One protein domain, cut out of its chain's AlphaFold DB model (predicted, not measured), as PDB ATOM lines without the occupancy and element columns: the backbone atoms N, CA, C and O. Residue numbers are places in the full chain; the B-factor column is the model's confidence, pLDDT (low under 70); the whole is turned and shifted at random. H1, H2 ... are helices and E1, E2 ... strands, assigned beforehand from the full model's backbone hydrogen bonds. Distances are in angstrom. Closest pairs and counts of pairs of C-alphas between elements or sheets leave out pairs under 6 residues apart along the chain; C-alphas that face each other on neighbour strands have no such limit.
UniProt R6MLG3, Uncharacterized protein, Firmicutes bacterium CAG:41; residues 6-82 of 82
ATOM      1  N   GLU A   6      89.929  35.769 138.165       91.56
ATOM      2  CA  GLU A   6      88.993  36.898 138.208       91.56
ATOM      3  C   GLU A   6      89.082  37.778 136.960       91.56
ATOM      4  O   GLU A   6      88.064  38.271 136.472       91.56
ATOM      5  N   GLU A   7      90.290  38.000 136.441       93.62
ATOM      6  CA  GLU A   7      90.481  38.719 135.180       93.62
ATOM      7  C   GLU A   7      90.004  37.883 133.996       93.62
ATOM      8  O   GLU A   7      89.319  38.405 133.116       93.62
ATOM      9  N   PHE A   8      90.289  36.579 133.998       93.31
ATOM     10  CA  PHE A   8      89.821  35.674 132.956       93.31
ATOM     11  C   PHE A   8      88.294  35.654 132.857       93.31
ATOM     12  O   PHE A   8      87.762  35.799 131.757       93.31
ATOM     13  N   LEU A   9      87.577  35.551 133.982       95.31
ATOM     14  CA  LEU A   9      86.109  35.547 134.012       95.31
ATOM     15  C   LEU A   9      85.479  36.850 133.481       95.31
ATOM     16  O   LEU A   9      84.289  36.860 133.171       95.31
ATOM     17  N   LYS A  10      86.258  37.931 133.348       96.44
ATOM     18  CA  LYS A  10      85.829  39.204 132.742       96.44
ATOM     19  C   LYS A  10      86.115  39.290 131.237       96.44
ATOM     20  O   LYS A  10      85.622  40.209 130.590       96.44
ATOM     21  N   THR A  11      86.903  38.372 130.675       96.75
ATOM     22  CA  THR A  11      87.112  38.277 129.218       96.75
ATOM     23  C   THR A  11      85.859  37.753 128.517       96.75
ATOM     24  O   THR A  11      85.020  37.123 129.153       96.75
ATOM     25  N   GLU A  12      85.745  37.949 127.199       97.75
ATOM     26  CA  GLU A  12      84.625  37.408 126.406       97.75
ATOM     27  C   GLU A  12      84.520  35.879 126.509       97.75
ATOM     28  O   GLU A  12      83.430  35.334 126.660       97.75
ATOM     29  N   LEU A  13      85.658  35.178 126.478       96.06
ATOM     30  CA  LEU A  13      85.686  33.721 126.609       96.06
ATOM     31  C   LEU A  13      85.268  33.275 128.016       96.06
ATOM     32  O   LEU A  13      84.463  32.355 128.160       96.06
ATOM     33  N   GLY A  14      85.816  33.913 129.052       96.94
ATOM     34  CA  GLY A  14      85.521  33.557 130.438       96.94
ATOM     35  C   GLY A  14      84.079  33.865 130.836       96.94
ATOM     36  O   GLY A  14      83.448  33.042 131.503       96.94
ATOM     37  N   SER A  15      83.529  34.994 130.386       97.88
ATOM     38  CA  SER A  15      82.142  35.373 130.664       97.88
ATOM     39  C   SER A  15      81.152  34.458 129.943       97.88
ATOM     40  O   SER A  15      80.238  33.943 130.587       97.88
ATOM     41  N   ALA A  16      81.381  34.151 128.663       98.25
ATOM     42  CA  ALA A  16      80.535  33.234 127.899       98.25
ATOM     43  C   ALA A  16      80.596  31.793 128.439       98.25
ATOM     44  O   ALA A  16      79.592  31.074 128.437       98.25
ATOM     45  N   MET A  17      81.757  31.362 128.945       97.88
ATOM     46  CA  MET A  17      81.881  30.090 129.657       97.88
ATOM     47  C   MET A  17      81.066  30.099 130.953       97.88
ATOM     48  O   MET A  17      80.313  29.158 131.198       97.88
ATOM     49  N   LYS A  18      81.208  31.138 131.784       98.00
ATOM     50  CA  LYS A  18      80.458  31.252 133.039       98.00
ATOM     51  C   LYS A  18      78.950  31.238 132.781       98.00
ATOM     52  O   LYS A  18      78.233  30.468 133.411       98.00
ATOM     53  N   GLU A  19      78.482  32.025 131.817       98.25
ATOM     54  CA  GLU A  19      77.074  32.065 131.424       98.25
ATOM     55  C   GLU A  19      76.570  30.692 130.954       98.25
ATOM     56  O   GLU A  19      75.478  30.272 131.330       98.25
ATOM     57  N   CYS A  20      77.377  29.945 130.192       98.38
ATOM     58  CA  CYS A  20      77.039  28.580 129.791       98.38
ATOM     59  C   CYS A  20      76.803  27.662 130.996       98.38
ATOM     60  O   CYS A  20      75.868  26.867 130.962       98.38
ATOM     61  N   ILE A  21      77.625  27.750 132.043       98.25
ATOM     62  CA  ILE A  21      77.471  26.936 133.257       98.25
ATOM     63  C   ILE A  21      76.255  27.379 134.080       98.25
ATOM     64  O   ILE A  21      75.488  26.532 134.533       98.25
ATOM     65  N   ASP A  22      76.040  28.685 134.234       98.19
ATOM     66  CA  ASP A  22      74.901  29.228 134.985       98.19
ATOM     67  C   ASP A  22      73.560  28.878 134.296       98.19
ATOM     68  O   ASP A  22      72.587  28.467 134.941       98.19
ATOM     69  N   ASN A  23      73.517  28.948 132.960       98.19
ATOM     70  CA  ASN A  23      72.379  28.483 132.163       98.19
ATOM     71  C   ASN A  23      72.206  26.967 132.258       98.19
ATOM     72  O   ASN A  23      71.077  26.482 132.355       98.19
ATOM     73  N   TRP A  24      73.307  26.211 132.272       97.81
ATOM     74  CA  TRP A  24      73.243  24.764 132.433       97.81
ATOM     75  C   TRP A  24      72.564  24.384 133.750       97.81
ATOM     76  O   TRP A  24      71.659  23.551 133.736       97.81
ATOM     77  N   GLU A  25      72.924  25.035 134.861       97.06
ATOM     78  CA  GLU A  25      72.254  24.819 136.148       97.06
ATOM     79  C   GLU A  25      70.764  25.169 136.085       97.06
ATOM     80  O   GLU A  25      69.916  24.394 136.530       97.06
ATOM     81  N   THR A  26      70.429  26.306 135.475       97.31
ATOM     82  CA  THR A  26      69.039  26.749 135.304       97.31
ATOM     83  C   THR A  26      68.208  25.712 134.531       97.31
ATOM     84  O   THR A  26      67.060  25.415 134.882       97.31
ATOM     85  N   TYR A  27      68.783  25.100 133.494       97.81
ATOM     86  CA  TYR A  27      68.111  24.070 132.701       97.81
ATOM     87  C   TYR A  27      68.044  22.716 133.408       97.81
ATOM     88  O   TYR A  27      67.020  22.039 133.308       97.81
ATOM     89  N   LEU A  28      69.074  22.344 134.174       95.75
ATOM     90  CA  LEU A  28      69.036  21.161 135.038       95.75
ATOM     91  C   LEU A  28      67.918  21.286 136.079       95.75
ATOM     92  O   LEU A  28      67.133  20.354 136.245       95.75
ATOM     93  N   SER A  29      67.801  22.450 136.718       95.12
ATOM     94  CA  SER A  29      66.785  22.722 137.740       95.12
ATOM     95  C   SER A  29      65.358  22.785 137.185       95.12
ATOM     96  O   SER A  29      64.419  22.367 137.857       95.12
ATOM     97  N   SER A  30      65.174  23.264 135.952       96.50
ATOM     98  CA  SER A  30      63.853  23.311 135.299       96.50
ATOM     99  C   SER A  30      63.465  22.020 134.567       96.50
ATOM    100  O   SER A  30      62.327  21.892 134.118       96.50
ATOM    101  N   GLY A  31      64.387  21.062 134.421       96.31
ATOM    102  CA  GLY A  31      64.165  19.842 133.639       96.31
ATOM    103  C   GLY A  31      64.127  20.071 132.122       96.31
ATOM    104  O   GLY A  31      63.667  19.201 131.378       96.31
ATOM    105  N   TYR A  32      64.605  21.221 131.634       97.81
ATOM    106  CA  TYR A  32      64.633  21.543 130.208       97.81
ATOM    107  C   TYR A  32      65.783  20.820 129.490       97.81
ATOM    108  O   TYR A  32      66.893  21.335 129.341       97.81
ATOM    109  N   ARG A  33      65.501  19.596 129.035       96.94
ATOM    110  CA  ARG A  33      66.488  18.670 128.465       96.94
ATOM    111  C   ARG A  33      67.286  19.238 127.287       96.94
ATOM    112  O   ARG A  33      68.507  19.122 127.281       96.94
ATOM    113  N   ASP A  34      66.631  19.885 126.328       97.81
ATOM    114  CA  ASP A  34      67.315  20.420 125.143       97.81
ATOM    115  C   ASP A  34      68.330  21.510 125.521       97.81
ATOM    116  O   ASP A  34      69.405  21.605 124.928       97.81
ATOM    117  N   GLY A  35      68.011  22.325 126.532       97.81
ATOM    118  CA  GLY A  35      68.937  23.312 127.084       97.81
ATOM    119  C   GLY A  35      70.142  22.655 127.755       97.81
ATOM    120  O   GLY A  35      71.278  23.053 127.505       97.81
ATOM    121  N   VAL A  36      69.906  21.600 128.542       98.12
ATOM    122  CA  VAL A  36      70.960  20.801 129.191       98.12
ATOM    123  C   VAL A  36      71.928  20.213 128.163       98.12
ATOM    124  O   VAL A  36      73.141  20.336 128.326       98.12
ATOM    125  N   GLU A  37      71.416  19.601 127.093       98.06
ATOM    126  CA  GLU A  37      72.246  18.976 126.055       98.06
ATOM    127  C   GLU A  37      73.091  20.017 125.295       98.06
ATOM    128  O   GLU A  37      74.277  19.790 125.041       98.06
ATOM    129  N   ARG A  38      72.526  21.201 125.010       98.19
ATOM    130  CA  ARG A  38      73.253  22.318 124.377       98.19
ATOM    131  C   ARG A  38      74.370  22.859 125.266       98.19
ATOM    132  O   ARG A  38      75.502  22.984 124.798       98.19
ATOM    133  N   CYS A  39      74.078  23.137 126.537       98.31
ATOM    134  CA  CYS A  39      75.080  23.621 127.483       98.31
ATOM    135  C   CYS A  39      76.186  22.587 127.716       98.31
ATOM    136  O   CYS A  39      77.360  22.948 127.744       98.31
ATOM    137  N   TYR A  40      75.847  21.295 127.803       97.88
ATOM    138  CA  TYR A  40      76.846  20.233 127.919       97.88
ATOM    139  C   TYR A  40      77.810  20.218 126.724       97.88
ATOM    140  O   TYR A  40      79.026  20.149 126.920       97.88
ATOM    141  N   ALA A  41      77.285  20.301 125.497       98.31
ATOM    142  CA  ALA A  41      78.100  20.316 124.286       98.31
ATOM    143  C   ALA A  41      78.994  21.564 124.220       98.31
ATOM    144  O   ALA A  41      80.195  21.455 123.963       98.31
ATOM    145  N   GLN A  42      78.434  22.738 124.518       98.19
ATOM    146  CA  GLN A  42      79.172  24.000 124.546       98.19
ATOM    147  C   GLN A  42      80.275  23.989 125.618       98.19
ATOM    148  O   GLN A  42      81.405  24.408 125.358       98.19
ATOM    149  N   TRP A  43      79.996  23.415 126.790       98.12
ATOM    150  CA  TRP A  43      80.977  23.229 127.855       98.12
ATOM    151  C   TRP A  43      82.173  22.369 127.427       98.12
ATOM    152  O   TRP A  43      83.311  22.709 127.757       98.12
ATOM    153  N   GLN A  44      81.963  21.296 126.652       98.19
ATOM    154  CA  GLN A  44      83.088  20.490 126.155       98.19
ATOM    155  C   GLN A  44      84.040  21.316 125.278       98.19
ATOM    156  O   GLN A  44      85.256  21.142 125.365       98.19
ATOM    157  N   VAL A  45      83.510  22.250 124.483       98.19
ATOM    158  CA  VAL A  45      84.324  23.154 123.658       98.19
ATOM    159  C   VAL A  45      85.114  24.126 124.537       98.19
ATOM    160  O   VAL A  45      86.319  24.282 124.331       98.19
ATOM    161  N   TYR A  46      84.487  24.722 125.555       98.00
ATOM    162  CA  TYR A  46      85.190  25.613 126.486       98.00
ATOM    163  C   TYR A  46      86.312  24.903 127.243       98.00
ATOM    164  O   TYR A  46      87.411  25.449 127.338       98.00
ATOM    165  N   LYS A  47      86.095  23.667 127.712       97.00
ATOM    166  CA  LYS A  47      87.159  22.868 128.343       97.00
ATOM    167  C   LYS A  47      88.374  22.703 127.433       97.00
ATOM    168  O   LYS A  47      89.502  22.862 127.892       97.00
ATOM    169  N   LEU A  48      88.149  22.390 126.156       97.62
ATOM    170  CA  LEU A  48      89.230  22.234 125.182       97.62
ATOM    171  C   LEU A  48      89.949  23.558 124.919       97.62
ATOM    172  O   LEU A  48      91.177  23.584 124.927       97.62
ATOM    173  N   ALA A  49      89.208  24.651 124.735       96.88
ATOM    174  CA  ALA A  49      89.787  25.971 124.511       96.88
ATOM    175  C   ALA A  49      90.660  26.411 125.695       96.88
ATOM    176  O   ALA A  49      91.795  26.842 125.503       96.88
ATOM    177  N   ILE A  50      90.172  26.246 126.925       95.00
ATOM    178  CA  ILE A  50      90.901  26.674 128.123       95.00
ATOM    179  C   ILE A  50      92.172  25.852 128.313       95.00
ATOM    180  O   ILE A  50      93.245  26.415 128.543       95.00
ATOM    181  N   LYS A  51      92.079  24.535 128.111       95.19
ATOM    182  CA  LYS A  51      93.248  23.660 128.131       95.19
ATOM    183  C   LYS A  51      94.262  24.042 127.051       95.19
ATOM    184  O   LYS A  51      95.451  24.118 127.342       95.19
ATOM    185  N   GLN A  52      93.811  24.317 125.828       96.44
ATOM    186  CA  GLN A  52      94.687  24.638 124.699       96.44
ATOM    187  C   GLN A  52      95.396  25.990 124.853       96.44
ATOM    188  O   GLN A  52      96.578  26.093 124.530       96.44
ATOM    189  N   PHE A  53      94.685  27.028 125.301       94.00
ATOM    190  CA  PHE A  53      95.218  28.393 125.337       94.00
ATOM    191  C   PHE A  53      95.893  28.757 126.659       94.00
ATOM    192  O   PHE A  53      96.802  29.584 126.659       94.00
ATOM    193  N   TYR A  54      95.479  28.141 127.767       92.00
ATOM    194  CA  TYR A  54      95.967  28.496 129.102       92.00
ATOM    195  C   TYR A  54      96.626  27.331 129.843       92.00
ATOM    196  O   TYR A  54      97.253  27.561 130.873       92.00
ATOM    197  N   GLY A  55      96.522  26.096 129.339       93.75
ATOM    198  CA  GLY A  55      97.066  24.914 130.014       93.75
ATOM    199  C   GLY A  55      96.311  24.537 131.289       93.75
ATOM    200  O   GLY A  55      96.859  23.827 132.122       93.75
ATOM    201  N   ILE A  56      95.076  25.024 131.455       92.88
ATOM    202  CA  ILE A  56      94.270  24.840 132.666       92.88
ATOM    203  C   ILE A  56      93.135  23.863 132.386       92.88
ATOM    204  O   ILE A  56      92.496  23.917 131.334       92.88
ATOM    205  N   GLU A  57      92.842  22.993 133.349       94.75
ATOM    206  CA  GLU A  57      91.657  22.142 133.313       94.75
ATOM    207  C   GLU A  57      90.629  22.578 134.353       94.75
ATOM    208  O   GLU A  57      90.919  22.675 135.546       94.75
ATOM    209  N   TYR A  58      89.401  22.795 133.885       95.69
ATOM    210  CA  TYR A  58      88.250  23.073 134.732       95.69
ATOM    211  C   TYR A  58      87.257  21.914 134.745       95.69
ATOM    212  O   TYR A  58      87.067  21.193 133.756       95.69
ATOM    213  N   ARG A  59      86.573  21.766 135.881       95.94
ATOM    214  CA  ARG A  59      85.477  20.819 136.084       95.94
ATOM    215  C   ARG A  59      84.254  21.548 136.614       95.94
ATOM    216  O   ARG A  59      84.361  22.339 137.544       95.94
ATOM    217  N   PHE A  60      83.104  21.237 136.027       96.56
ATOM    218  CA  PHE A  60      81.815  21.654 136.556       96.56
ATOM    219  C   PHE A  60      81.437  20.769 137.741       96.56
ATOM    220  O   PHE A  60      81.462  19.543 137.624       96.56
ATOM    221  N   ILE A  61      81.112  21.402 138.866       96.62
ATOM    222  CA  ILE A  61      80.637  20.761 140.089       96.62
ATOM    223  C   ILE A  61      79.225  21.266 140.357       96.62
ATOM    224  O   ILE A  61      78.985  22.474 140.337       96.62
ATOM    225  N   ARG A  62      78.313  20.335 140.632       95.00
ATOM    226  CA  ARG A  62      76.948  20.595 141.086       95.00
ATOM    227  C   ARG A  62      76.651  19.671 142.257       95.00
ATOM    228  O   ARG A  62      76.628  18.453 142.095       95.00
ATOM    229  N   GLU A  63      76.422  20.260 143.415       92.31
ATOM    230  CA  GLU A  63      76.006  19.583 144.640       92.31
ATOM    231  C   GLU A  63      74.629  20.094 145.075       92.31
ATOM    232  O   GLU A  63      74.041  20.938 144.408       92.31
ATOM    233  N   ASN A  64      74.091  19.586 146.186       89.31
ATOM    234  CA  ASN A  64      72.740  19.946 146.631       89.31
ATOM    235  C   ASN A  64      72.579  21.440 146.966       89.31
ATOM    236  O   ASN A  64      71.476  21.960 146.860       89.31
ATOM    237  N   GLU A  65      73.651  22.119 147.387       93.62
ATOM    238  CA  GLU A  65      73.592  23.510 147.867       93.62
ATOM    239  C   GLU A  65      74.343  24.506 146.976       93.62
ATOM    240  O   GLU A  65      74.225  25.718 147.165       93.62
ATOM    241  N   TYR A  66      75.166  24.030 146.041       96.31
ATOM    242  CA  TYR A  66      76.011  24.900 145.236       96.31
ATOM    243  C   TYR A  66      76.402  24.289 143.901       96.31
ATOM    244  O   TYR A  66      76.487  23.071 143.742       96.31
ATOM    245  N   TYR A  67      76.746  25.169 142.969       97.75
ATOM    246  CA  TYR A  67      77.376  24.809 141.712       97.75
ATOM    247  C   TYR A  67      78.517  25.770 141.369       97.75
ATOM    248  O   TYR A  67      78.660  26.842 141.965       97.75
ATOM    249  N   GLY A  68      79.346  25.386 140.404       97.38
ATOM    250  CA  GLY A  68      80.377  26.255 139.851       97.38
ATOM    251  C   GLY A  68      81.500  25.484 139.176       97.38
ATOM    252  O   GLY A  68      81.362  24.301 138.857       97.38
ATOM    253  N   LEU A  69      82.622  26.164 138.966       97.19
ATOM    254  CA  LEU A  69      83.811  25.578 138.358       97.19
ATOM    255  C   LEU A  69      84.938  25.445 139.374       97.19
ATOM    256  O   LEU A  69      85.189  26.358 140.161       97.19
ATOM    257  N   VAL A  70      85.656  24.329 139.288       95.56
ATOM    258  CA  VAL A  70      86.897  24.085 140.028       95.56
ATOM    259  C   VAL A  70      88.050  23.791 139.075       95.56
ATOM    260  O   VAL A  70      87.835  23.266 137.981       95.56
ATOM    261  N   THR A  71      89.271  24.096 139.501       92.75
ATOM    262  CA  THR A  71      90.517  23.702 138.831       92.75
ATOM    263  C   THR A  71      90.777  22.192 138.950       92.75
ATOM    264  O   THR A  71      90.056  21.442 139.624       92.75
ATOM    265  N   GLU A  72      91.857  21.720 138.324       89.50
ATOM    266  CA  GLU A  72      92.366  20.354 138.497       89.50
ATOM    267  C   GLU A  72      92.684  20.014 139.964       89.50
ATOM    268  O   GLU A  72      92.383  18.903 140.411       89.50
ATOM    269  N   THR A  73      93.188  20.988 140.733       89.38
ATOM    270  CA  THR A  73      93.490  20.867 142.170       89.38
ATOM    271  C   THR A  73      92.236  20.864 143.045       89.38
ATOM    272  O   THR A  73      92.307  20.471 144.206       89.38
ATOM    273  N   GLY A  74      91.080  21.235 142.485       89.44
ATOM    274  CA  GLY A  74      89.812  21.339 143.209       89.44
ATOM    275  C   GLY A  74      89.550  22.719 143.813       89.44
ATOM    276  O   GLY A  74      88.547  22.887 144.504       89.44
ATOM    277  N   ASP A  75      90.402  23.708 143.533       92.31
ATOM    278  CA  ASP A  75      90.189  25.086 143.965       92.31
ATOM    279  C   ASP A  75      89.044  25.718 143.167       92.31
ATOM    280  O   ASP A  75      88.951  25.554 141.948       92.31
ATOM    281  N   TRP A  76      88.159  26.446 143.849       93.62
ATOM    282  CA  TRP A  76      87.031  27.108 143.199       93.62
ATOM    283  C   TRP A  76      87.504  28.262 142.318       93.62
ATOM    284  O   TRP A  76      88.138  29.199 142.793       93.62
ATOM    285  N   VAL A  77      87.105  28.219 141.049       94.62
ATOM    286  CA  VAL A  77      87.198  29.345 140.111       94.62
ATOM    287  C   VAL A  77      86.076  30.335 140.413       94.62
ATOM    288  O   VAL A  77      86.293  31.538 140.501       94.62
ATOM    289  N   TYR A  78      84.864  29.811 140.608       96.00
ATOM    290  CA  TYR A  78      83.738  30.537 141.184       96.00
ATOM    291  C   TYR A  78      82.712  29.549 141.744       96.00
ATOM    292  O   TYR A  78      82.611  28.415 141.270       96.00
ATOM    293  N   LYS A  79      81.936  29.993 142.736       96.56
ATOM    294  CA  LYS A  79      80.935  29.186 143.439       96.56
ATOM    295  C   LYS A  79      79.639  29.978 143.607       96.56
ATOM    296  O   LYS A  79      79.680  31.125 144.048       96.56
ATOM    297  N   VAL A  80      78.506  29.364 143.284       97.12
ATOM    298  CA  VAL A  80      77.163  29.956 143.386       97.12
ATOM    299  C   VAL A  80      76.275  29.044 144.229       97.12
ATOM    300  O   VAL A  80      76.367  27.823 144.126       97.12
ATOM    301  N   LYS A  81      75.436  29.634 145.086       95.81
ATOM    302  CA  LYS A  81      74.455  28.906 145.900       95.81
ATOM    303  C   LYS A  81      73.195  28.612 145.074       95.81
ATOM    304  O   LYS A  81      72.750  29.503 144.353       95.81
ATOM    305  N   ILE A  82      72.668  27.392 145.189       90.62
ATOM    306  CA  ILE A  82      71.404  26.945 144.566       90.62
ATOM    307  C   ILE A  82      70.215  27.358 145.440       90.62
ATOM    308  O   ILE A  82      70.347  27.292 146.686       90.62
TER     309      ILE A  82
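This is residues 6 to 82 of the 82 residues of an uncharacterized protein of Firmicutes bacterium CAG:41 (UniProt R6MLG3). A helical hairpin, H1 and H2, packs on a small three-stranded antiparallel sheet, with H1 over one face and H2 only grazing the sheet along edge strand E1. The printed part has 77 residues, with two named helices and then three named strands in the order H1, H2, E1, E2, E3. The sheet runs E1, E2, E3, and the class is mixed, helices and strands. The whole is compact and rounded, with a radius of gyration of the C-alphas of 12.1 A and spans of 33 by 23 by 20 A.

H1, residues 12 to 30, and H2, residues 33 to 54, touch and form a hairpin, running opposite ways at a shallow tilt of 28 degrees; their closest C-alphas, of Trp 24 and Cys 39, are 5.4 A apart. In both helices every O i to N i+4 pair is within hydrogen-bond range. E1, residues 58 to 62, E2, residues 66 to 71, and E3, residues 76 to 81, make a meander, each strand the antiparallel neighbour of the one before. Across the hairpin E1 and E2, N 59 and O 70 are 2.9 A apart, within hydrogen-bond range; across the hairpin E2 and E3, N 67 and O 80 are 2.9 A apart, also within range. H1 is on one face of the sheet, in two layers, at a height of 10.3 A over the sheet; the closest C-alphas of H1 and E2, of Ile 21 and Gly 68, are 7.2 A apart. On the local plane H1 stands at 32 degrees to E2, only just slantwise to the strands. H2 only grazes the sheet, with residues 43 to 51; its closest C-alpha pair with E1, Lys 47 and Tyr 58, is 6.5 A apart.

H1 begins at C-alpha 12, (84.625, 37.408, 126.406), and is 26.6 A long; H2 is 31.1 A long. E1 measures 13.2 A, E2 15.9 A and E3 13.0 A, ending at C-alpha 81, (74.455, 28.906, 145.900).

The two C-alphas farthest apart, of Ser 30 and Gly 55, are 33.7 A apart. The printed part has no cut, the four links between named elements are tight, and no printed residue has a pLDDT under 70.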